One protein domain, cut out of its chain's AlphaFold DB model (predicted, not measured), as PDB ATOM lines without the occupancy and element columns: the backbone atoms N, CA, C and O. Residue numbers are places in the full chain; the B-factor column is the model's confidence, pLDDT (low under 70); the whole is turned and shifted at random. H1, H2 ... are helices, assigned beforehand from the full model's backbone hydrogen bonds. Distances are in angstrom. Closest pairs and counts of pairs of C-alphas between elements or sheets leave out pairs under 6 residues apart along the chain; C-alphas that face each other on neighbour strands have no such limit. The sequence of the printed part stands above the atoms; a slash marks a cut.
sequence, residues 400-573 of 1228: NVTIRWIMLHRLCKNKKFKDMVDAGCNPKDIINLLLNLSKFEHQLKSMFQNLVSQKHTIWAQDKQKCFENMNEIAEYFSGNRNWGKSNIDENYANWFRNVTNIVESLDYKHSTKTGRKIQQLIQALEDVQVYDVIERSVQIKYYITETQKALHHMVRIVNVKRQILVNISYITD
ATOM      1  N   ASN A 400     189.800 201.830 177.007       94.31
ATOM      2  CA  ASN A 400     189.513 203.076 176.273       94.31
ATOM      3  C   ASN A 400     190.786 203.817 175.832       94.31
ATOM      4  O   ASN A 400     190.841 204.350 174.724       94.31
ATOM      5  N   VAL A 401     191.827 203.829 176.669       94.62
ATOM      6  CA  VAL A 401     193.132 204.416 176.324       94.62
ATOM      7  C   VAL A 401     193.766 203.650 175.163       94.62
ATOM      8  O   VAL A 401     194.226 204.258 174.197       94.62
ATOM      9  N   THR A 402     193.746 202.317 175.226       93.69
ATOM     10  CA  THR A 402     194.363 201.462 174.206       93.69
ATOM     11  C   THR A 402     193.641 201.565 172.868       93.69
ATOM     12  O   THR A 402     194.295 201.772 171.847       93.69
ATOM     13  N   ILE A 403     192.305 201.479 172.851       92.94
ATOM     14  CA  ILE A 403     191.546 201.577 171.599       92.94
ATOM     15  C   ILE A 403     191.691 202.961 170.953       92.94
ATOM     16  O   ILE A 403     191.903 203.040 169.744       92.94
ATOM     17  N   ARG A 404     191.685 204.043 171.751       93.00
ATOM     18  CA  ARG A 404     191.891 205.410 171.254       93.00
ATOM     19  C   ARG A 404     193.241 205.559 170.572       93.00
ATOM     20  O   ARG A 404     193.305 206.056 169.448       93.00
ATOM     21  N   TRP A 405     194.308 205.130 171.246       93.19
ATOM     22  CA  TRP A 405     195.660 205.268 170.718       93.19
ATOM     23  C   TRP A 405     195.828 204.488 169.409       93.19
ATOM     24  O   TRP A 405     196.316 205.048 168.427       93.19
ATOM     25  N   ILE A 406     195.349 203.239 169.358       91.56
ATOM     26  CA  ILE A 406     195.449 202.389 168.163       91.56
ATOM     27  C   ILE A 406     194.632 202.968 166.999       91.56
ATOM     28  O   ILE A 406     195.155 203.069 165.891       91.56
ATOM     29  N   MET A 407     193.374 203.371 167.220       91.25
ATOM     30  CA  MET A 407     192.527 203.909 166.143       91.25
ATOM     31  C   MET A 407     193.109 205.186 165.522       91.25
ATOM     32  O   MET A 407     193.028 205.360 164.309       91.25
ATOM     33  N   LEU A 408     193.724 206.061 166.326       91.38
ATOM     34  CA  LEU A 408     194.335 207.299 165.832       91.38
ATOM     35  C   LEU A 408     195.638 207.035 165.064       91.38
ATOM     36  O   LEU A 408     195.792 207.487 163.931       91.38
ATOM     37  N   HIS A 409     196.576 206.281 165.641       90.69
ATOM     38  CA  HIS A 409     197.933 206.172 165.090       90.69
ATOM     39  C   HIS A 409     198.039 205.281 163.848       90.69
ATOM     40  O   HIS A 409     198.982 205.429 163.071       90.69
ATOM     41  N   ARG A 410     197.050 204.420 163.587       87.81
ATOM     42  CA  ARG A 410     196.954 203.669 162.320       87.81
ATOM     43  C   ARG A 410     196.716 204.556 161.097       87.81
ATOM     44  O   ARG A 410     196.982 204.145 159.968       87.81
ATOM     45  N   LEU A 411     196.242 205.779 161.317       85.94
ATOM     46  CA  LEU A 411     196.003 206.767 160.268       85.94
ATOM     47  C   LEU A 411     197.232 207.636 159.980       85.94
ATOM     48  O   LEU A 411     197.153 208.535 159.147       85.94
ATOM     49  N   CYS A 412     198.363 207.364 160.637       87.06
ATOM     50  CA  CYS A 412     199.630 208.025 160.355       87.06
ATOM     51  C   CYS A 412     200.020 207.843 158.879       87.06
ATOM     52  O   CYS A 412     199.937 206.742 158.326       87.06
ATOM     53  N   LYS A 413     200.453 208.930 158.239       82.19
ATOM     54  CA  LYS A 413     200.871 208.955 156.834       82.19
ATOM     55  C   LYS A 413     202.346 208.621 156.673       82.19
ATOM     56  O   LYS A 413     202.739 208.055 155.650       82.19
ATOM     57  N   ASN A 414     203.171 208.906 157.684       83.75
ATOM     58  CA  ASN A 414     204.580 208.537 157.660       83.75
ATOM     59  C   ASN A 414     204.734 207.013 157.571       83.75
ATOM     60  O   ASN A 414     204.542 206.290 158.550       83.75
ATOM     61  N   LYS A 415     205.148 206.532 156.394       83.94
ATOM     62  CA  LYS A 415     205.249 205.103 156.076       83.94
ATOM     63  C   LYS A 415     206.028 204.304 157.126       83.94
ATOM     64  O   LYS A 415     205.589 203.230 157.512       83.94
ATOM     65  N   LYS A 416     207.138 204.843 157.648       84.88
ATOM     66  CA  LYS A 416     207.954 204.141 158.657       84.88
ATOM     67  C   LYS A 416     207.201 203.933 159.967       84.88
ATOM     68  O   LYS A 416     207.349 202.885 160.583       84.88
ATOM     69  N   PHE A 417     206.445 204.935 160.409       87.00
ATOM     70  CA  PHE A 417     205.676 204.857 161.651       87.00
ATOM     71  C   PHE A 417     204.442 203.988 161.452       87.00
ATOM     72  O   PHE A 417     204.183 203.102 162.261       87.00
ATOM     73  N   LYS A 418     203.751 204.169 160.324       85.44
ATOM     74  CA  LYS A 418     202.593 203.370 159.943       85.44
ATOM     75  C   LYS A 418     202.912 201.877 159.901       85.44
ATOM     76  O   LYS A 418     202.228 201.106 160.560       85.44
ATOM     77  N   ASP A 419     203.991 201.484 159.222       86.00
ATOM     78  CA  ASP A 419     204.403 200.080 159.127       86.00
ATOM     79  C   ASP A 419     204.659 199.465 160.521       86.00
ATOM     80  O   ASP A 419     204.363 198.295 160.744       86.00
ATOM     81  N   MET A 420     205.157 200.246 161.491       85.25
ATOM     82  CA  MET A 420     205.364 199.777 162.872       85.25
ATOM     83  C   MET A 420     204.060 199.627 163.659       85.25
ATOM     84  O   MET A 420     203.930 198.682 164.436       85.25
ATOM     85  N   VAL A 421     203.108 200.543 163.462       85.69
ATOM     86  CA  VAL A 421     201.798 200.505 164.127       85.69
ATOM     87  C   VAL A 421     200.899 199.416 163.521       85.69
ATOM     88  O   VAL A 421     200.181 198.729 164.244       85.69
ATOM     89  N   ASP A 422     200.957 199.199 162.207       83.19
ATOM     90  CA  ASP A 422     200.150 198.180 161.528       83.19
ATOM     91  C   ASP A 422     200.707 196.755 161.714       83.19
ATOM     92  O   ASP A 422     199.933 195.798 161.739       83.19
ATOM     93  N   ALA A 423     202.023 196.584 161.903       79.00
ATOM     94  CA  ALA A 423     202.655 195.261 162.010       79.00
ATOM     95  C   ALA A 423     202.184 194.407 163.204       79.00
ATOM     96  O   ALA A 423     202.350 193.187 163.174       79.00
ATOM     97  N   GLY A 424     201.633 195.014 164.261       69.25
ATOM     98  CA  GLY A 424     201.287 194.310 165.501       69.25
ATOM     99  C   GLY A 424     199.796 194.166 165.803       69.25
ATOM    100  O   GLY A 424     199.468 193.640 166.864       69.25
ATOM    101  N   CYS A 425     198.887 194.623 164.929       73.50
ATOM    102  CA  CYS A 425     197.456 194.654 165.247       73.50
ATOM    103  C   CYS A 425     196.546 194.333 164.049       73.50
ATOM    104  O   CYS A 425     196.519 195.045 163.041       73.50
ATOM    105  N   ASN A 426     195.715 193.295 164.190       83.06
ATOM    106  CA  ASN A 426     194.679 192.972 163.215       83.06
ATOM    107  C   ASN A 426     193.455 193.890 163.422       83.06
ATOM    108  O   ASN A 426     192.952 193.986 164.541       83.06
ATOM    109  N   PRO A 427     192.916 194.539 162.369       84.69
ATOM    110  CA  PRO A 427     191.648 195.270 162.448       84.69
ATOM    111  C   PRO A 427     190.490 194.507 163.124       84.69
ATOM    112  O   PRO A 427     189.654 195.132 163.775       84.69
ATOM    113  N   LYS A 428     190.450 193.170 163.014       86.25
ATOM    114  CA  LYS A 428     189.439 192.330 163.683       86.25
ATOM    115  C   LYS A 428     189.543 192.373 165.209       86.25
ATOM    116  O   LYS A 428     188.518 192.467 165.878       86.25
ATOM    117  N   ASP A 429     190.757 192.396 165.755       88.19
ATOM    118  CA  ASP A 429     190.974 192.454 167.207       88.19
ATOM    119  C   ASP A 429     190.516 193.799 167.785       88.19
ATOM    120  O   ASP A 429     189.980 193.852 168.889       88.19
ATOM    121  N   ILE A 430     190.655 194.884 167.011       89.94
ATOM    122  CA  ILE A 430     190.148 196.216 167.377       89.94
ATOM    123  C   ILE A 430     188.619 196.200 167.463       89.94
ATOM    124  O   ILE A 430     188.055 196.743 168.411       89.94
ATOM    125  N   ILE A 431     187.944 195.570 166.498       89.88
ATOM    126  CA  ILE A 431     186.478 195.479 166.494       89.88
ATOM    127  C   ILE A 431     185.972 194.593 167.624       89.88
ATOM    128  O   ILE A 431     185.030 194.982 168.312       89.88
ATOM    129  N   ASN A 432     186.625 193.461 167.880       89.38
ATOM    130  CA  ASN A 432     186.301 192.614 169.025       89.38
ATOM    131  C   ASN A 432     186.468 193.379 170.343       89.38
ATOM    132  O   ASN A 432     185.578 193.337 171.193       89.38
ATOM    133  N   LEU A 433     187.557 194.148 170.483       91.75
ATOM    134  CA  LEU A 433     187.751 195.007 171.648       91.75
ATOM    135  C   LEU A 433     186.633 196.046 171.744       91.75
ATOM    136  O   LEU A 433     186.076 196.210 172.821       91.75
ATOM    137  N   LEU A 434     186.275 196.717 170.646       92.38
ATOM    138  CA  LEU A 434     185.222 197.734 170.631       92.38
ATOM    139  C   LEU A 434     183.858 197.165 171.041       92.38
ATOM    140  O   LEU A 434     183.159 197.787 171.840       92.38
ATOM    141  N   LEU A 435     183.485 195.999 170.506       89.81
ATOM    142  CA  LEU A 435     182.225 195.317 170.809       89.81
ATOM    143  C   LEU A 435     182.158 194.931 172.288       89.81
ATOM    144  O   LEU A 435     181.203 195.289 172.982       89.81
ATOM    145  N   ASN A 436     183.200 194.262 172.785       91.88
ATOM    146  CA  ASN A 436     183.280 193.829 174.175       91.88
ATOM    147  C   ASN A 436     183.323 195.026 175.134       91.88
ATOM    148  O   ASN A 436     182.574 195.077 176.109       91.88
ATOM    149  N   LEU A 437     184.148 196.027 174.828       93.69
ATOM    150  CA  LEU A 437     184.273 197.243 175.623       93.69
ATOM    151  C   LEU A 437     182.948 198.003 175.695       93.69
ATOM    152  O   LEU A 437     182.531 198.372 176.787       93.69
ATOM    153  N   SER A 438     182.255 198.191 174.570       91.94
ATOM    154  CA  SER A 438     180.973 198.910 174.544       91.94
ATOM    155  C   SER A 438     179.891 198.175 175.341       91.94
ATOM    156  O   SER A 438     179.116 198.804 176.065       91.94
ATOM    157  N   LYS A 439     179.872 196.836 175.278       89.81
ATOM    158  CA  LYS A 439     178.962 196.008 176.080       89.81
ATOM    159  C   LYS A 439     179.257 196.136 177.574       89.81
ATOM    160  O   LYS A 439     178.342 196.401 178.356       89.81
ATOM    161  N   PHE A 440     180.527 196.010 177.955       92.56
ATOM    162  CA  PHE A 440     180.984 196.167 179.335       92.56
ATOM    163  C   PHE A 440     180.682 197.566 179.888       92.56
ATOM    164  O   PHE A 440     180.154 197.700 180.989       92.56
ATOM    165  N   GLU A 441     180.957 198.613 179.107       92.12
ATOM    166  CA  GLU A 441     180.663 200.007 179.447       92.12
ATOM    167  C   GLU A 441     179.188 200.234 179.738       92.12
ATOM    168  O   GLU A 441     178.842 200.833 180.758       92.12
ATOM    169  N   HIS A 442     178.321 199.757 178.844       89.38
ATOM    170  CA  HIS A 442     176.884 199.926 178.986       89.38
ATOM    171  C   HIS A 442     176.365 199.229 180.250       89.38
ATOM    172  O   HIS A 442     175.649 199.846 181.042       89.38
ATOM    173  N   GLN A 443     176.780 197.977 180.479       89.75
ATOM    174  CA  GLN A 443     176.408 197.210 181.669       89.75
ATOM    175  C   GLN A 443     176.903 197.890 182.953       89.75
ATOM    176  O   GLN A 443     176.105 198.178 183.845       89.75
ATOM    177  N   LEU A 444     178.193 198.232 183.024       91.06
ATOM    178  CA  LEU A 444     178.797 198.845 184.207       91.06
ATOM    179  C   LEU A 444     178.176 200.214 184.524       91.06
ATOM    180  O   LEU A 444     177.873 200.513 185.682       91.06
ATOM    181  N   LYS A 445     177.948 201.044 183.498       90.19
ATOM    182  CA  LYS A 445     177.315 202.360 183.651       90.19
ATOM    183  C   LYS A 445     175.877 202.232 184.151       90.19
ATOM    184  O   LYS A 445     175.521 202.946 185.086       90.19
ATOM    185  N   SER A 446     175.086 201.321 183.580       89.56
ATOM    186  CA  SER A 446     173.700 201.066 183.997       89.56
ATOM    187  C   SER A 446     173.626 200.624 185.463       89.56
ATOM    188  O   SER A 446     172.854 201.176 186.248       89.56
ATOM    189  N   MET A 447     174.520 199.724 185.884       88.81
ATOM    190  CA  MET A 447     174.597 199.275 187.277       88.81
ATOM    191  C   MET A 447     174.932 200.417 188.239       88.81
ATOM    192  O   MET A 447     174.235 200.599 189.236       88.81
ATOM    193  N   PHE A 448     175.941 201.244 187.939       90.00
ATOM    194  CA  PHE A 448     176.248 202.399 188.788       90.00
ATOM    195  C   PHE A 448     175.140 203.460 188.779       90.00
ATOM    196  O   PHE A 448     174.922 204.107 189.801       90.00
ATOM    197  N   GLN A 449     174.432 203.653 187.663       90.50
ATOM    198  CA  GLN A 449     173.286 204.565 187.600       90.50
ATOM    199  C   GLN A 449     172.149 204.090 188.509       90.50
ATOM    200  O   GLN A 449     171.622 204.897 189.278       90.50
ATOM    201  N   ASN A 450     171.831 202.794 188.484       88.06
ATOM    202  CA  ASN A 450     170.826 202.183 189.357       88.06
ATOM    203  C   ASN A 450     171.245 202.241 190.834       88.06
ATOM    204  O   ASN A 450     170.477 202.700 191.676       88.06
ATOM    205  N   LEU A 451     172.497 201.893 191.144       86.75
ATOM    206  CA  LEU A 451     173.044 201.960 192.503       86.75
ATOM    207  C   LEU A 451     173.026 203.377 193.082       86.75
ATOM    208  O   LEU A 451     172.760 203.566 194.267       86.75
ATOM    209  N   VAL A 452     173.320 204.393 192.265       86.00
ATOM    210  CA  VAL A 452     173.310 205.794 192.706       86.00
ATOM    211  C   VAL A 452     171.883 206.319 192.876       86.00
ATOM    212  O   VAL A 452     171.640 207.062 193.827       86.00
ATOM    213  N   SER A 453     170.943 205.948 191.999       86.56
ATOM    214  CA  SER A 453     169.548 206.409 192.075       86.56
ATOM    215  C   SER A 453     168.771 205.745 193.216       86.56
ATOM    216  O   SER A 453     168.018 206.419 193.916       86.56
ATOM    217  N   GLN A 454     169.009 204.456 193.466       86.44
ATOM    218  CA  GLN A 454     168.340 203.677 194.513       86.44
ATOM    219  C   GLN A 454     169.107 203.654 195.843       86.44
ATOM    220  O   GLN A 454     168.656 203.042 196.810       86.44
ATOM    221  N   LYS A 455     170.231 204.374 195.937       84.38
ATOM    222  CA  LYS A 455     171.152 204.375 197.086       84.38
ATOM    223  C   LYS A 455     170.466 204.559 198.445       84.38
ATOM    224  O   LYS A 455     170.854 203.930 199.425       84.38
ATOM    225  N   HIS A 456     169.490 205.465 198.523       85.31
ATOM    226  CA  HIS A 456     168.761 205.744 199.765       85.31
ATOM    227  C   HIS A 456     167.751 204.636 200.096       85.31
ATOM    228  O   HIS A 456     167.584 204.278 201.260       85.31
ATOM    229  N   THR A 457     167.097 204.082 199.075       87.25
ATOM    230  CA  THR A 457     166.112 203.004 199.210       87.25
ATOM    231  C   THR A 457     166.774 201.719 199.687       87.25
ATOM    232  O   THR A 457     166.319 201.141 200.669       87.25
ATOM    233  N   ILE A 458     167.883 201.324 199.054       84.69
ATOM    234  CA  ILE A 458     168.613 200.103 199.413       84.69
ATOM    235  C   ILE A 458     169.168 200.218 200.840       84.69
ATOM    236  O   ILE A 458     168.965 199.329 201.658       84.69
ATOM    237  N   TRP A 459     169.756 201.369 201.193       87.56
ATOM    238  CA  TRP A 459     170.212 201.623 202.564       87.56
ATOM    239  C   TRP A 459     169.086 201.503 203.601       87.56
ATOM    240  O   TRP A 459     169.299 200.950 204.677       87.56
ATOM    241  N   ALA A 460     167.897 202.033 203.305       87.94
ATOM    242  CA  ALA A 460     166.756 201.950 204.211       87.94
ATOM    243  C   ALA A 460     166.252 200.507 204.370       87.94
ATOM    244  O   ALA A 460     165.960 200.093 205.489       87.94
ATOM    245  N   GLN A 461     166.196 199.742 203.274       90.31
ATOM    246  CA  GLN A 461     165.812 198.328 203.287       90.31
ATOM    247  C   GLN A 461     166.800 197.480 204.094       90.31
ATOM    248  O   GLN A 461     166.374 196.725 204.965       90.31
ATOM    249  N   ASP A 462     168.105 197.651 203.877       89.25
ATOM    250  CA  ASP A 462     169.127 196.921 204.630       89.25
ATOM    251  C   ASP A 462     169.122 197.301 206.112       89.25
ATOM    252  O   ASP A 462     169.189 196.428 206.975       89.25
ATOM    253  N   LYS A 463     168.967 198.596 206.428       90.69
ATOM    254  CA  LYS A 463     168.846 199.075 207.813       90.69
ATOM    255  C   LYS A 463     167.640 198.448 208.512       90.69
ATOM    256  O   LYS A 463     167.763 198.009 209.654       90.69
ATOM    257  N   GLN A 464     166.498 198.391 207.826       91.75
ATOM    258  CA  GLN A 464     165.282 197.766 208.337       91.75
ATOM    259  C   GLN A 464     165.481 196.259 208.547       91.75
ATOM    260  O   GLN A 464     165.150 195.745 209.611       91.75
ATOM    261  N   LYS A 465     166.110 195.564 207.590       90.44
ATOM    262  CA  LYS A 465     166.430 194.133 207.696       90.44
ATOM    263  C   LYS A 465     167.365 193.843 208.878       90.44
ATOM    264  O   LYS A 465     167.138 192.892 209.622       90.44
ATOM    265  N   CYS A 466     168.389 194.673 209.098       91.50
ATOM    266  CA  CYS A 466     169.264 194.576 210.271       91.50
ATOM    267  C   CYS A 466     168.493 194.782 211.582       91.50
ATOM    268  O   CYS A 466     168.708 194.039 212.538       91.50
ATOM    269  N   PHE A 467     167.606 195.780 211.629       91.62
ATOM    270  CA  PHE A 467     166.777 196.064 212.800       91.62
ATOM    271  C   PHE A 467     165.860 194.880 213.130       91.62
ATOM    272  O   PHE A 467     165.856 194.411 214.265       91.62
ATOM    273  N   GLU A 468     165.133 194.364 212.137       91.44
ATOM    274  CA  GLU A 468     164.220 193.230 212.295       91.44
ATOM    275  C   GLU A 468     164.963 191.984 212.776       91.44
ATOM    276  O   GLU A 468     164.601 191.428 213.808       91.44
ATOM    277  N   ASN A 469     166.062 191.604 212.119       90.06
ATOM    278  CA  ASN A 469     166.848 190.430 212.502       90.06
ATOM    279  C   ASN A 469     167.386 190.512 213.944       90.06
ATOM    280  O   ASN A 469     167.342 189.524 214.677       90.06
ATOM    281  N   MET A 470     167.904 191.672 214.364       90.62
ATOM    282  CA  MET A 470     168.439 191.856 215.722       90.62
ATOM    283  C   MET A 470     167.333 191.921 216.774       90.62
ATOM    284  O   MET A 470     167.482 191.351 217.855       90.62
ATOM    285  N   ASN A 471     166.197 192.544 216.451       89.88
ATOM    286  CA  ASN A 471     165.034 192.589 217.331       89.88
ATOM    287  C   ASN A 471     164.398 191.200 217.510       89.88
ATOM    288  O   ASN A 471     164.052 190.819 218.621       89.88
ATOM    289  N   GLU A 472     164.311 190.403 216.445       86.56
ATOM    290  CA  GLU A 472     163.845 189.013 216.491       86.56
ATOM    291  C   GLU A 472     164.705 188.146 217.424       86.56
ATOM    292  O   GLU A 472     164.170 187.393 218.241       86.56
ATOM    293  N   ILE A 473     166.036 188.286 217.357       86.62
ATOM    294  CA  ILE A 473     166.956 187.577 218.260       86.62
ATOM    295  C   ILE A 473     166.785 188.065 219.706       86.62
ATOM    296  O   ILE A 473     166.747 187.249 220.628       86.62
ATOM    297  N   ALA A 474     166.639 189.376 219.916       86.12
ATOM    298  CA  ALA A 474     166.399 189.938 221.241       86.12
ATOM    299  C   ALA A 474     165.094 189.420 221.878       86.12
ATOM    300  O   ALA A 474     165.089 189.053 223.054       86.12
ATOM    301  N   GLU A 475     164.012 189.346 221.099       85.88
ATOM    302  CA  GLU A 475     162.704 188.850 221.544       85.88
ATOM    303  C   GLU A 475     162.689 187.329 221.793       85.88
ATOM    304  O   GLU A 475     161.942 186.837 222.643       85.88
ATOM    305  N   TYR A 476     163.541 186.565 221.098       84.69
ATOM    306  CA  TYR A 476     163.769 185.147 221.399       84.69
ATOM    307  C   TYR A 476     164.424 184.952 222.770       84.69
ATOM    308  O   TYR A 476     163.908 184.191 223.591       84.69
ATOM    309  N   PHE A 477     165.506 185.680 223.064       83.06
ATOM    310  CA  PHE A 477     166.175 185.591 224.366       83.06
ATOM    311  C   PHE A 477     165.337 186.161 225.523       83.06
ATOM    312  O   PHE A 477     165.532 185.740 226.663       83.06
ATOM    313  N   SER A 478     164.372 187.054 225.254       81.62
ATOM    314  CA  SER A 478     163.402 187.527 226.256       81.62
ATOM    315  C   SER A 478     162.212 186.585 226.480       81.62
ATOM    316  O   SER A 478     161.350 186.890 227.300       81.62
ATOM    317  N   GLY A 479     162.145 185.452 225.770       74.38
ATOM    318  CA  GLY A 479     161.085 184.448 225.917       74.38
ATOM    319  C   GLY A 479     159.781 184.763 225.176       74.38
ATOM    320  O   GLY A 479     158.799 184.045 225.351       74.38
ATOM    321  N   ASN A 480     159.761 185.797 224.328       75.69
ATOM    322  CA  ASN A 480     158.567 186.239 223.596       75.69
ATOM    323  C   ASN A 480     158.409 185.554 222.223       75.69
ATOM    324  O   ASN A 480     157.365 185.682 221.580       75.69
ATOM    325  N   ARG A 481     159.429 184.820 221.755       74.25
ATOM    326  CA  ARG A 481     159.440 184.083 220.477       74.25
ATOM    327  C   ARG A 481     159.835 182.621 220.701       74.25
ATOM    328  O   ARG A 481     160.791 182.336 221.412       74.25
ATOM    329  N   ASN A 482     159.149 181.687 220.038       69.75
ATOM    330  CA  ASN A 482     159.432 180.250 220.145       69.75
ATOM    331  C   ASN A 482     160.212 179.728 218.929       69.75
ATOM    332  O   ASN A 482     159.619 179.433 217.893       69.75
ATOM    333  N   TRP A 483     161.532 179.555 219.069       72.00
ATOM    334  CA  TRP A 483     162.402 178.917 218.057       72.00
ATOM    335  C   TRP A 483     162.901 177.514 218.462       72.00
ATOM    336  O   TRP A 483     163.889 177.025 217.923       72.00
ATOM    337  N   GLY A 484     162.243 176.851 219.423       69.81
ATOM    338  CA  GLY A 484     162.634 175.531 219.941       69.81
ATOM    339  C   GLY A 484     162.714 175.508 221.471       69.81
ATOM    340  O   GLY A 484     161.885 176.130 222.128       69.81
ATOM    341  N   LYS A 485     163.701 174.802 222.057       59.97
ATOM    342  CA  LYS A 485     163.955 174.855 223.514       59.97
ATOM    343  C   LYS A 485     164.285 176.301 223.916       59.97
ATOM    344  O   LYS A 485     165.205 176.897 223.362       59.97
ATOM    345  N   SER A 486     163.510 176.857 224.842       56.78
ATOM    346  CA  SER A 486     163.602 178.249 225.291       56.78
ATOM    347  C   SER A 486     164.821 178.455 226.195       56.78
ATOM    348  O   SER A 486     164.794 178.072 227.365       56.78
ATOM    349  N   ASN A 487     165.876 179.066 225.659       65.94
ATOM    350  CA  ASN A 487     167.008 179.568 226.434       65.94
ATOM    351  C   ASN A 487     166.761 181.051 226.735       65.94
ATOM    352  O   ASN A 487     167.162 181.914 225.957       65.94
ATOM    353  N   ILE A 488     166.043 181.334 227.823       71.94
ATOM    354  CA  ILE A 488     165.792 182.709 228.273       71.94
ATOM    355  C   ILE A 488     167.078 183.234 228.914       71.94
ATOM    356  O   ILE A 488     167.555 182.658 229.891       71.94
ATOM    357  N   ASP A 489     167.634 184.309 228.360       79.69
ATOM    358  CA  ASP A 489     168.832 184.974 228.878       79.69
ATOM    359  C   ASP A 489     168.700 186.491 228.694       79.69
ATOM    360  O   ASP A 489     168.802 187.039 227.592       79.69
ATOM    361  N   GLU A 490     168.454 187.179 229.805       80.56
ATOM    362  CA  GLU A 490     168.195 188.618 229.839       80.56
ATOM    363  C   GLU A 490     169.428 189.448 229.438       80.56
ATOM    364  O   GLU A 490     169.285 190.541 228.883       80.56
ATOM    365  N   ASN A 491     170.643 188.916 229.626       82.06
ATOM    366  CA  ASN A 491     171.872 189.594 229.214       82.06
ATOM    367  C   ASN A 491     172.003 189.611 227.688       82.06
ATOM    368  O   ASN A 491     172.292 190.664 227.116       82.06
ATOM    369  N   TYR A 492     171.735 188.483 227.016       83.38
ATOM    370  CA  TYR A 492     171.728 188.438 225.549       83.38
ATOM    371  C   TYR A 492     170.581 189.268 224.966       83.38
ATOM    372  O   TYR A 492     170.809 190.023 224.022       83.38
ATOM    373  N   ALA A 493     169.380 189.212 225.553       83.19
ATOM    374  CA  ALA A 493     168.253 190.036 225.111       83.19
ATOM    375  C   ALA A 493     168.586 191.540 225.159       83.19
ATOM    376  O   ALA A 493     168.366 192.261 224.184       83.19
ATOM    377  N   ASN A 494     169.180 192.014 226.259       86.25
ATOM    378  CA  ASN A 494     169.593 193.411 226.398       86.25
ATOM    379  C   ASN A 494     170.757 193.777 225.464       86.25
ATOM    380  O   ASN A 494     170.772 194.880 224.914       86.25
ATOM    381  N   TRP A 495     171.704 192.864 225.233       88.88
ATOM    382  CA  TRP A 495     172.795 193.085 224.282       88.88
ATOM    383  C   TRP A 495     172.277 193.256 222.848       88.88
ATOM    384  O   TRP A 495     172.592 194.258 222.207       88.88
ATOM    385  N   PHE A 496     171.417 192.351 222.364       88.69
ATOM    386  CA  PHE A 496     170.836 192.460 221.022       88.69
ATOM    387  C   PHE A 496     169.904 193.678 220.890       88.69
ATOM    388  O   PHE A 496     169.968 194.351 219.867       88.69
ATOM    389  N   ARG A 497     169.138 194.064 221.930       87.31
ATOM    390  CA  ARG A 497     168.391 195.345 221.934       87.31
ATOM    391  C   ARG A 497     169.310 196.557 221.804       87.31
ATOM    392  O   ARG A 497     168.995 197.490 221.069       87.31
ATOM    393  N   ASN A 498     170.461 196.546 222.476       88.12
ATOM    394  CA  ASN A 498     171.452 197.609 222.322       88.12
ATOM    395  C   ASN A 498     171.995 197.658 220.888       88.12
ATOM    396  O   ASN A 498     172.103 198.744 220.326       88.12
ATOM    397  N   VAL A 499     172.274 196.508 220.267       86.38
ATOM    398  CA  VAL A 499     172.673 196.439 218.850       86.38
ATOM    399  C   VAL A 499     171.575 197.001 217.942       86.38
ATOM    400  O   VAL A 499     171.882 197.829 217.085       86.38
ATOM    401  N   THR A 500     170.305 196.653 218.171       88.31
ATOM    402  CA  THR A 500     169.146 197.204 217.448       88.31
ATOM    403  C   THR A 500     169.086 198.734 217.543       88.31
ATOM    404  O   THR A 500     168.986 199.409 216.517       88.31
ATOM    405  N   ASN A 501     169.259 199.300 218.742       88.50
ATOM    406  CA  ASN A 501     169.293 200.754 218.949       88.50
ATOM    407  C   ASN A 501     170.477 201.418 218.225       88.50
ATOM    408  O   ASN A 501     170.353 202.515 217.673       88.50
ATOM    409  N   ILE A 502     171.647 200.764 218.194       85.69
ATOM    410  CA  ILE A 502     172.807 201.279 217.455       85.69
ATOM    411  C   ILE A 502     172.524 201.251 215.948       85.69
ATOM    412  O   ILE A 502     172.811 202.251 215.285       85.69
ATOM    413  N   VAL A 503     171.937 200.170 215.415       87.38
ATOM    414  CA  VAL A 503     171.513 200.059 214.007       87.38
ATOM    415  C   VAL A 503     170.532 201.176 213.653       87.38
ATOM    416  O   VAL A 503     170.717 201.858 212.645       87.38
ATOM    417  N   GLU A 504     169.543 201.444 214.503       87.88
ATOM    418  CA  GLU A 504     168.577 202.529 214.307       87.88
ATOM    419  C   GLU A 504     169.247 203.917 214.315       87.88
ATOM    420  O   GLU A 504     168.894 204.787 213.515       87.88
ATOM    421  N   SER A 505     170.297 204.101 215.122       86.50
ATOM    422  CA  SER A 505     171.083 205.342 215.183       86.50
ATOM    423  C   SER A 505     172.014 205.582 213.979       86.50
ATOM    424  O   SER A 505     172.653 206.637 213.898       86.50
ATOM    425  N   LEU A 506     172.143 204.622 213.051       85.94
ATOM    426  CA  LEU A 506     172.997 204.768 211.869       85.94
ATOM    427  C   LEU A 506     172.440 205.843 210.927       85.94
ATOM    428  O   LEU A 506     171.322 205.728 210.413       85.94
ATOM    429  N   ASP A 507     173.255 206.871 210.678       78.31
ATOM    430  CA  ASP A 507     172.915 208.015 209.832       78.31
ATOM    431  C   ASP A 507     173.597 207.927 208.461       78.31
ATOM    432  O   ASP A 507     174.806 207.714 208.343       78.31
ATOM    433  N   TYR A 508     172.811 208.153 207.417       75.12
ATOM    434  CA  TYR A 508     173.243 208.166 206.029       75.12
ATOM    435  C   TYR A 508     174.123 209.382 205.678       75.12
ATOM    436  O   TYR A 508     174.996 209.286 204.815       75.12
ATOM    437  N   LYS A 509     173.935 210.533 206.344       74.50
ATOM    438  CA  LYS A 509     174.613 211.795 205.979       74.50
ATOM    439  C   LYS A 509     176.113 211.801 206.293       74.50
ATOM    440  O   LYS A 509     176.880 212.492 205.623       74.50
ATOM    441  N   HIS A 510     176.556 211.018 207.277       75.00
ATOM    442  CA  HIS A 510     177.943 210.993 207.750       75.00
ATOM    443  C   HIS A 510     178.670 209.681 207.409       75.00
ATOM    444  O   HIS A 510     179.064 208.921 208.295       75.00
ATOM    445  N   SER A 511     178.903 209.450 206.113       71.00
ATOM    446  CA  SER A 511     179.430 208.195 205.545       71.00
ATOM    447  C   SER A 511     180.644 207.585 206.263       71.00
ATOM    448  O   SER A 511     180.668 206.385 206.527       71.00
ATOM    449  N   THR A 512     181.640 208.387 206.644       75.81
ATOM    450  CA  THR A 512     182.867 207.909 207.309       75.81
ATOM    451  C   THR A 512     182.672 207.533 208.776       75.81
ATOM    452  O   THR A 512     183.242 206.543 209.231       75.81
ATOM    453  N   LYS A 513     181.880 208.301 209.537       77.50
ATOM    454  CA  LYS A 513     181.578 207.973 210.944       77.50
ATOM    455  C   LYS A 513     180.668 206.753 211.023       77.50
ATOM    456  O   LYS A 513     180.931 205.850 211.814       77.50
ATOM    457  N   THR A 514     179.639 206.718 210.184       79.06
ATOM    458  CA  THR A 514     178.689 205.608 210.117       79.06
ATOM    459  C   THR A 514     179.375 204.331 209.638       79.06
ATOM    460  O   THR A 514     179.180 203.288 210.251       79.06
ATOM    461  N   GLY A 515     180.281 204.409 208.655       80.56
ATOM    462  CA  GLY A 515     181.081 203.261 208.219       80.56
ATOM    463  C   GLY A 515     181.936 202.642 209.333       80.56
ATOM    464  O   GLY A 515     181.946 201.423 209.486       80.56
ATOM    465  N   ARG A 516     182.590 203.463 210.172       82.00
ATOM    466  CA  ARG A 516     183.363 202.972 211.334       82.00
ATOM    467  C   ARG A 516     182.477 202.305 212.389       82.00
ATOM    468  O   ARG A 516     182.848 201.261 212.910       82.00
ATOM    469  N   LYS A 517     181.308 202.887 212.686       83.56
ATOM    470  CA  LYS A 517     180.328 202.282 213.606       83.56
ATOM    471  C   LYS A 517     179.822 200.935 213.088       83.56
ATOM    472  O   LYS A 517     179.713 199.996 213.863       83.56
ATOM    473  N   ILE A 518     179.556 200.827 211.785       84.81
ATOM    474  CA  ILE A 518     179.125 199.564 211.179       84.81
ATOM    475  C   ILE A 518     180.230 198.506 211.259       84.81
ATOM    476  O   ILE A 518     179.946 197.373 211.624       84.81
ATOM    477  N   GLN A 519     181.492 198.861 211.002       84.44
ATOM    478  CA  GLN A 519     182.608 197.920 211.174       84.44
ATOM    479  C   GLN A 519     182.737 197.417 212.617       84.44
ATOM    480  O   GLN A 519     182.963 196.231 212.828       84.44
ATOM    481  N   GLN A 520     182.541 198.293 213.608       85.81
ATOM    482  CA  GLN A 520     182.516 197.890 215.020       85.81
ATOM    483  C   GLN A 520     181.350 196.940 215.330       85.81
ATOM    484  O   GLN A 520     181.540 195.985 216.074       85.81
ATOM    485  N   LEU A 521     180.167 197.171 214.746       87.12
ATOM    486  CA  LEU A 521     179.016 196.272 214.890       87.12
ATOM    487  C   LEU A 521     179.262 194.906 214.248       87.12
ATOM    488  O   LEU A 521     178.915 193.894 214.843       87.12
ATOM    489  N   ILE A 522     179.865 194.873 213.058       87.38
ATOM    490  CA  ILE A 522     180.210 193.622 212.374       87.38
ATOM    491  C   ILE A 522     181.175 192.809 213.239       87.38
ATOM    492  O   ILE A 522     180.879 191.649 213.513       87.38
ATOM    493  N   GLN A 523     182.247 193.432 213.745       87.19
ATOM    494  CA  GLN A 523     183.204 192.768 214.635       87.19
ATOM    495  C   GLN A 523     182.526 192.253 215.911       87.19
ATOM    496  O   GLN A 523     182.709 191.103 216.288       87.19
ATOM    497  N   ALA A 524     181.677 193.069 216.542       86.12
ATOM    498  CA  ALA A 524     180.951 192.663 217.742       86.12
ATOM    499  C   ALA A 524     180.002 191.475 217.484       86.12
ATOM    500  O   ALA A 524     179.841 190.614 218.345       86.12
ATOM    501  N   LEU A 525     179.387 191.407 216.298       86.56
ATOM    502  CA  LEU A 525     178.551 190.280 215.880       86.56
ATOM    503  C   LEU A 525     179.372 189.027 215.541       86.56
ATOM    504  O   LEU A 525     178.870 187.927 215.746       86.56
ATOM    505  N   GLU A 526     180.604 189.167 215.042       86.19
ATOM    506  CA  GLU A 526     181.532 188.041 214.837       86.19
ATOM    507  C   GLU A 526     181.995 187.459 216.176       86.19
ATOM    508  O   GLU A 526     181.895 186.252 216.389       86.19
ATOM    509  N   ASP A 527     182.412 188.317 217.108       85.56
ATOM    510  CA  ASP A 527     182.900 187.909 218.428       85.56
ATOM    511  C   ASP A 527     181.811 187.159 219.221       85.56
ATOM    512  O   ASP A 527     182.082 186.179 219.917       85.56
ATOM    513  N   VAL A 528     180.546 187.571 219.066       85.19
ATOM    514  CA  VAL A 528     179.397 186.950 219.739       85.19
ATOM    515  C   VAL A 528     179.019 185.576 219.158       85.19
ATOM    516  O   VAL A 528     178.421 184.758 219.859       85.19
ATOM    517  N   GLN A 529     179.413 185.248 217.924       81.44
ATOM    518  CA  GLN A 529     179.159 183.916 217.351       81.44
ATOM    519  C   GLN A 529     179.988 182.796 218.001       81.44
ATOM    520  O   GLN A 529     179.630 181.628 217.852       81.44
ATOM    521  N   VAL A 530     181.061 183.139 218.725       79.94
ATOM    522  CA  VAL A 530     181.970 182.182 219.384       79.94
ATOM    523  C   VAL A 530     181.355 181.586 220.661       79.94
ATOM    524  O   VAL A 530     181.817 180.562 221.158       79.94
ATOM    525  N   TYR A 531     180.295 182.192 221.209       82.38
ATOM    526  CA  TYR A 531     179.638 181.676 222.411       82.38
ATOM    527  C   TYR A 531     178.795 180.428 222.118       82.38
ATOM    528  O   TYR A 531     177.926 180.425 221.248       82.38
ATOM    529  N   ASP A 532     178.977 179.398 222.947       70.62
ATOM    530  CA  ASP A 532     178.402 178.045 222.836       70.62
ATOM    531  C   ASP A 532     176.863 178.022 222.619       70.62
ATOM    532  O   ASP A 532     176.319 177.175 221.909       70.62
ATOM    533  N   VAL A 533     176.134 178.981 223.208       74.62
ATOM    534  CA  VAL A 533     174.662 179.106 223.097       74.62
ATOM    535  C   VAL A 533     174.229 179.565 221.701       74.62
ATOM    536  O   VAL A 533     173.215 179.104 221.174       74.62
ATOM    537  N   ILE A 534     175.010 180.457 221.096       77.75
ATOM    538  CA  ILE A 534     174.765 181.024 219.769       77.75
ATOM    539  C   ILE A 534     175.325 180.085 218.703       77.75
ATOM    540  O   ILE A 534     174.695 179.880 217.665       77.75
ATOM    541  N   GLU A 535     176.448 179.424 218.996       74.94
ATOM    542  CA  GLU A 535     177.088 178.481 218.090       74.94
ATOM    543  C   GLU A 535     176.158 177.315 217.702       74.94
ATOM    544  O   GLU A 535     176.128 176.873 216.549       74.94
ATOM    545  N   ARG A 536     175.356 176.838 218.658       77.44
ATOM    546  CA  ARG A 536     174.464 175.681 218.489       77.44
ATOM    547  C   ARG A 536     173.142 176.004 217.783       77.44
ATOM    548  O   ARG A 536     172.461 175.077 217.344       77.44
ATOM    549  N   SER A 537     172.761 177.279 217.669       81.56
ATOM    550  CA  SER A 537     171.485 177.694 217.070       81.56
ATOM    551  C   SER A 537     171.650 178.113 215.610       81.56
ATOM    552  O   SER A 537     172.196 179.174 215.302       81.56
ATOM    553  N   VAL A 538     171.131 177.292 214.694       80.12
ATOM    554  CA  VAL A 538     171.198 177.547 213.245       80.12
ATOM    555  C   VAL A 538     170.432 178.819 212.865       80.12
ATOM    556  O   VAL A 538     170.933 179.620 212.080       80.12
ATOM    557  N   GLN A 539     169.253 179.051 213.453       81.56
ATOM    558  CA  GLN A 539     168.439 180.245 213.196       81.56
ATOM    559  C   GLN A 539     169.115 181.540 213.668       81.56
ATOM    560  O   GLN A 539     169.105 182.526 212.935       81.56
ATOM    561  N   ILE A 540     169.736 181.549 214.853       83.69
ATOM    562  CA  ILE A 540     170.444 182.743 215.350       83.69
ATOM    563  C   ILE A 540     171.662 183.023 214.465       83.69
ATOM    564  O   ILE A 540     171.844 184.156 214.023       83.69
ATOM    565  N   LYS A 541     172.445 181.990 214.118       83.69
ATOM    566  CA  LYS A 541     173.553 182.117 213.157       83.69
ATOM    567  C   LYS A 541     173.097 182.685 211.820       83.69
ATOM    568  O   LYS A 541     173.766 183.567 211.286       83.69
ATOM    569  N   TYR A 542     171.965 182.218 211.299       87.00
ATOM    570  CA  TYR A 542     171.392 182.734 210.061       87.00
ATOM    571  C   TYR A 542     171.090 184.235 210.163       87.00
ATOM    572  O   TYR A 542     171.590 185.003 209.345       87.00
ATOM    573  N   TYR A 543     170.361 184.679 211.193       87.31
ATOM    574  CA  TYR A 543     170.026 186.097 211.361       87.31
ATOM    575  C   TYR A 543     171.248 186.988 211.617       87.31
ATOM    576  O   TYR A 543     171.305 188.099 211.085       87.31
ATOM    577  N   ILE A 544     172.245 186.517 212.376       87.19
ATOM    578  CA  ILE A 544     173.504 187.255 212.562       87.19
ATOM    579  C   ILE A 544     174.251 187.363 211.228       87.19
ATOM    580  O   ILE A 544     174.661 188.461 210.856       87.19
ATOM    581  N   THR A 545     174.363 186.270 210.469       87.50
ATOM    582  CA  THR A 545     175.049 186.259 209.166       87.50
ATOM    583  C   THR A 545     174.344 187.166 208.154       87.50
ATOM    584  O   THR A 545     174.988 187.952 207.465       87.50
ATOM    585  N   GLU A 546     173.011 187.120 208.080       89.56
ATOM    586  CA  GLU A 546     172.223 187.998 207.205       89.56
ATOM    587  C   GLU A 546     172.339 189.473 207.608       89.56
ATOM    588  O   GLU A 546     172.374 190.351 206.747       89.56
ATOM    589  N   THR A 547     172.460 189.752 208.906       89.62
ATOM    590  CA  THR A 547     172.685 191.111 209.415       89.62
ATOM    591  C   THR A 547     174.091 191.598 209.097       89.62
ATOM    592  O   THR A 547     174.244 192.733 208.662       89.62
ATOM    593  N   GLN A 548     175.115 190.753 209.237       88.19
ATOM    594  CA  GLN A 548     176.481 191.073 208.817       88.19
ATOM    595  C   GLN A 548     176.543 191.372 207.316       88.19
ATOM    596  O   GLN A 548     177.122 192.384 206.927       88.19
ATOM    597  N   LYS A 549     175.893 190.558 206.472       88.25
ATOM    598  CA  LYS A 549     175.799 190.812 205.024       88.25
ATOM    599  C   LYS A 549     175.138 192.156 204.718       88.25
ATOM    600  O   LYS A 549     175.712 192.946 203.973       88.25
ATOM    601  N   ALA A 550     173.986 192.443 205.325       88.06
ATOM    602  CA  ALA A 550     173.287 193.716 205.145       88.06
ATOM    603  C   ALA A 550     174.130 194.912 205.635       88.06
ATOM    604  O   ALA A 550     174.255 195.912 204.934       88.06
ATOM    605  N   LEU A 551     174.822 194.790 206.773       88.00
ATOM    606  CA  LEU A 551     175.750 195.808 207.277       88.00
ATOM    607  C   LEU A 551     176.954 196.028 206.340       88.00
ATOM    608  O   LEU A 551     177.335 197.173 206.075       88.00
ATOM    609  N   HIS A 552     177.546 194.961 205.796       87.31
ATOM    610  CA  HIS A 552     178.599 195.068 204.782       87.31
ATOM    611  C   HIS A 552     178.091 195.768 203.516       87.31
ATOM    612  O   HIS A 552     178.777 196.649 202.989       87.31
ATOM    613  N   HIS A 553     176.887 195.426 203.061       86.38
ATOM    614  CA  HIS A 553     176.247 196.035 201.900       86.38
ATOM    615  C   HIS A 553     175.994 197.536 202.101       86.38
ATOM    616  O   HIS A 553     176.414 198.361 201.284       86.38
ATOM    617  N   MET A 554     175.458 197.909 203.264       86.50
ATOM    618  CA  MET A 554     175.266 199.293 203.698       86.50
ATOM    619  C   MET A 554     176.561 200.118 203.600       86.50
ATOM    620  O   MET A 554     176.570 201.204 203.007       86.50
ATOM    621  N   VAL A 555     177.685 199.608 204.125       84.12
ATOM    622  CA  VAL A 555     178.992 200.297 204.054       84.12
ATOM    623  C   VAL A 555     179.455 200.486 202.610       84.12
ATOM    624  O   VAL A 555     179.982 201.550 202.265       84.12
ATOM    625  N   ARG A 556     179.268 199.476 201.755       82.38
ATOM    626  CA  ARG A 556     179.661 199.530 200.338       82.38
ATOM    627  C   ARG A 556     178.858 200.592 199.591       82.38
ATOM    628  O   ARG A 556     179.448 201.484 198.980       82.38
ATOM    629  N   ILE A 557     177.532 200.571 199.724       83.44
ATOM    630  CA  ILE A 557     176.615 201.498 199.051       83.44
ATOM    631  C   ILE A 557     176.878 202.946 199.454       83.44
ATOM    632  O   ILE A 557     176.983 203.826 198.594       83.44
ATOM    633  N   VAL A 558     177.059 203.222 200.748       80.75
ATOM    634  CA  VAL A 558     177.328 204.584 201.233       80.75
ATOM    635  C   VAL A 558     178.611 205.178 200.643       80.75
ATOM    636  O   VAL A 558     178.654 206.389 200.397       80.75
ATOM    637  N   ASN A 559     179.599 204.346 200.310       77.56
ATOM    638  CA  ASN A 559     180.851 204.769 199.686       77.56
ATOM    639  C   ASN A 559     180.773 204.975 198.161       77.56
ATOM    640  O   ASN A 559     181.673 205.606 197.599       77.56
ATOM    641  N   VAL A 560     179.704 204.537 197.484       81.62
ATOM    642  CA  VAL A 560     179.496 204.818 196.054       81.62
ATOM    643  C   VAL A 560     179.210 206.310 195.862       81.62
ATOM    644  O   VAL A 560     178.227 206.849 196.379       81.62
ATOM    645  N   LYS A 561     180.085 207.004 195.127       82.44
ATOM    646  CA  LYS A 561     179.982 208.446 194.858       82.44
ATOM    647  C   LYS A 561     179.434 208.700 193.457       82.44
ATOM    648  O   LYS A 561     179.857 208.051 192.505       82.44
ATOM    649  N   ARG A 562     178.616 209.751 193.305       84.56
ATOM    650  CA  ARG A 562     178.155 210.244 191.989       84.56
ATOM    651  C   ARG A 562     179.321 210.609 191.055       84.56
ATOM    652  O   ARG A 562     179.193 210.466 189.846       84.56
ATOM    653  N   GLN A 563     180.479 210.973 191.616       86.88
ATOM    654  CA  GLN A 563     181.720 211.220 190.874       86.88
ATOM    655  C   GLN A 563     182.162 210.033 190.001       86.88
ATOM    656  O   GLN A 563     182.794 210.245 188.974       86.88
ATOM    657  N   ILE A 564     181.825 208.787 190.363       87.75
ATOM    658  CA  ILE A 564     182.162 207.615 189.539       87.75
ATOM    659  C   ILE A 564     181.474 207.708 188.172       87.75
ATOM    660  O   ILE A 564     182.119 207.465 187.161       87.75
ATOM    661  N   LEU A 565     180.208 208.138 188.126       88.38
ATOM    662  CA  LEU A 565     179.472 208.321 186.870       88.38
ATOM    663  C   LEU A 565     180.082 209.427 186.001       88.38
ATOM    664  O   LEU A 565     180.161 209.271 184.785       88.38
ATOM    665  N   VAL A 566     180.554 210.509 186.627       88.06
ATOM    666  CA  VAL A 566     181.272 211.596 185.940       88.06
ATOM    667  C   VAL A 566     182.585 211.074 185.349       88.06
ATOM    668  O   VAL A 566     182.855 211.276 184.169       88.06
ATOM    669  N   ASN A 567     183.357 210.311 186.132       90.38
ATOM    670  CA  ASN A 567     184.604 209.704 185.670       90.38
ATOM    671  C   ASN A 567     184.368 208.715 184.521       90.38
ATOM    672  O   ASN A 567     185.115 208.745 183.549       90.38
ATOM    673  N   ILE A 568     183.336 207.864 184.607       90.88
ATOM    674  CA  ILE A 568     182.952 206.962 183.511       90.88
ATOM    675  C   ILE A 568     182.656 207.785 182.258       90.88
ATOM    676  O   ILE A 568     183.198 207.470 181.211       90.88
ATOM    677  N   SER A 569     181.883 208.872 182.369       87.12
ATOM    678  CA  SER A 569     181.554 209.723 181.222       87.12
ATOM    679  C   SER A 569     182.788 210.285 180.512       87.12
ATOM    680  O   SER A 569     182.807 210.292 179.286       87.12
ATOM    681  N   TYR A 570     183.811 210.725 181.254       87.69
ATOM    682  CA  TYR A 570     185.071 211.189 180.659       87.69
ATOM    683  C   TYR A 570     185.874 210.048 180.030       87.69
ATOM    684  O   TYR A 570     186.436 210.220 178.956       87.69
ATOM    685  N   ILE A 571     185.910 208.874 180.670       91.31
ATOM    686  CA  ILE A 571     186.680 207.725 180.177       91.31
ATOM    687  C   ILE A 571     186.072 207.129 178.905       91.31
ATOM    688  O   ILE A 571     186.810 206.688 178.028       91.31
ATOM    689  N   THR A 572     184.742 207.107 178.808       89.81
ATOM    690  CA  THR A 572     184.016 206.502 177.684       89.81
ATOM    691  C   THR A 572     183.876 207.422 176.475       89.81
ATOM    692  O   THR A 572     183.275 206.987 175.489       89.81
ATOM    693  N   ASP A 573     184.385 208.661 176.546       87.06
ATOM    694  CA  ASP A 573     184.320 209.622 175.445       87.06
ATOM    695  C   ASP A 573     184.885 209.019 174.153       87.06
ATOM    696  O   ASP A 573     186.015 208.523 174.095       87.06
TER     697      ASP A 573
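What this domain is: This is residues 400 to 573 of the 1228 residues of the protein "Strumpellin" of Oxytricha trifallax (UniProt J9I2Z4). The long helix H3 makes one half of an elongated, angled shape, with H9 and H1 lined up end to end alongside it and H2 at the far tip. At the other end of H3 the chain turns a corner into H4, which with H5, H6 and H8 makes a four-helix up-and-down bundle, each helix running against the one before it; the short H7 and the long loop of residues 478 to 489 lie at the bundle's far end. The printed part has 174 residues, with nine named helices, H1 to H9 in order, and no named strand; its class is all helix. It is extended, with a radius of gyration of the C-alphas of 25.9 A and spans of 85 by 33 by 21 A.

Where its parts are: H3, the longest helix, covers residues 427 to 453 and measures 38.6 A, from C-alpha 427 at (191.648, 195.270, 162.448) to C-alpha 453 at (169.548, 206.409, 192.075). Before it come H1, residues 400 to 409, and H2, residues 415 to 422. After it come H4, residues 455 to 477, 33.5 A; H5, residues 490 to 504, 20.9 A; H6, residues 511 to 528, 25.6 A; H7, residues 532 to 535; H8, residues 538 to 559, 31.9 A; and H9, residues 563 to 571, which ends at C-alpha 571 at (186.680, 207.725, 180.177).

How they stand to each other: H3 touches H9 with residues 445 to 449 alone, closest at the C-alphas of Phe 448 and Leu 565, 7.0 A, opposite ways at a shallow tilt of 19 degrees. H3 touches H1 with residues 430 to 437 alone, closest at the C-alphas of Ile 403 and Ile 430, 7.0 A, opposite ways at 34 degrees, a shallow tilt only just short of steep. H1 and H9 are close but not clearly touching, with the C-alphas of Asn 400 and Ile 571 6.7 A apart. H1 and H2, a helical hairpin, only just touch, with 3 pairs of C-alphas within 8 A, the closest those of His 409 and Val 421, 6.9 A. H3 and H4 meet only through their link. The hub is H8: it touches H4, closest at the C-alphas of Cys 466 and Thr 547, 4.9 A, and H6, closest at those of Gly 515 and Val 555, 5.5 A. H8 touches H7 only at the corner, and only just, with 3 pairs within 8 A, the closest C-alphas being those of Ile 534 and Ile 540, 6.4 A. H4 and H5, a helical hairpin, touch at a shallow tilt of 10 degrees, closest at the C-alphas of Ala 474 and Ala 493, 4.3 A. Every O i to N i+4 pair is within hydrogen-bond range in H1, H3, H4, H5, H6, H8 and H9, and 3 of 4 are in H2; H7 is too short for one.

The domain as a whole: The two C-alphas farthest apart, those of Lys 415 and Ile 488, are 85.3 A apart. The printed part has no cut, and its one long link joins H4 to H5. The mean pLDDT of the printed part is 85.0; residues 424, 482 and 484 to 487 are under 70.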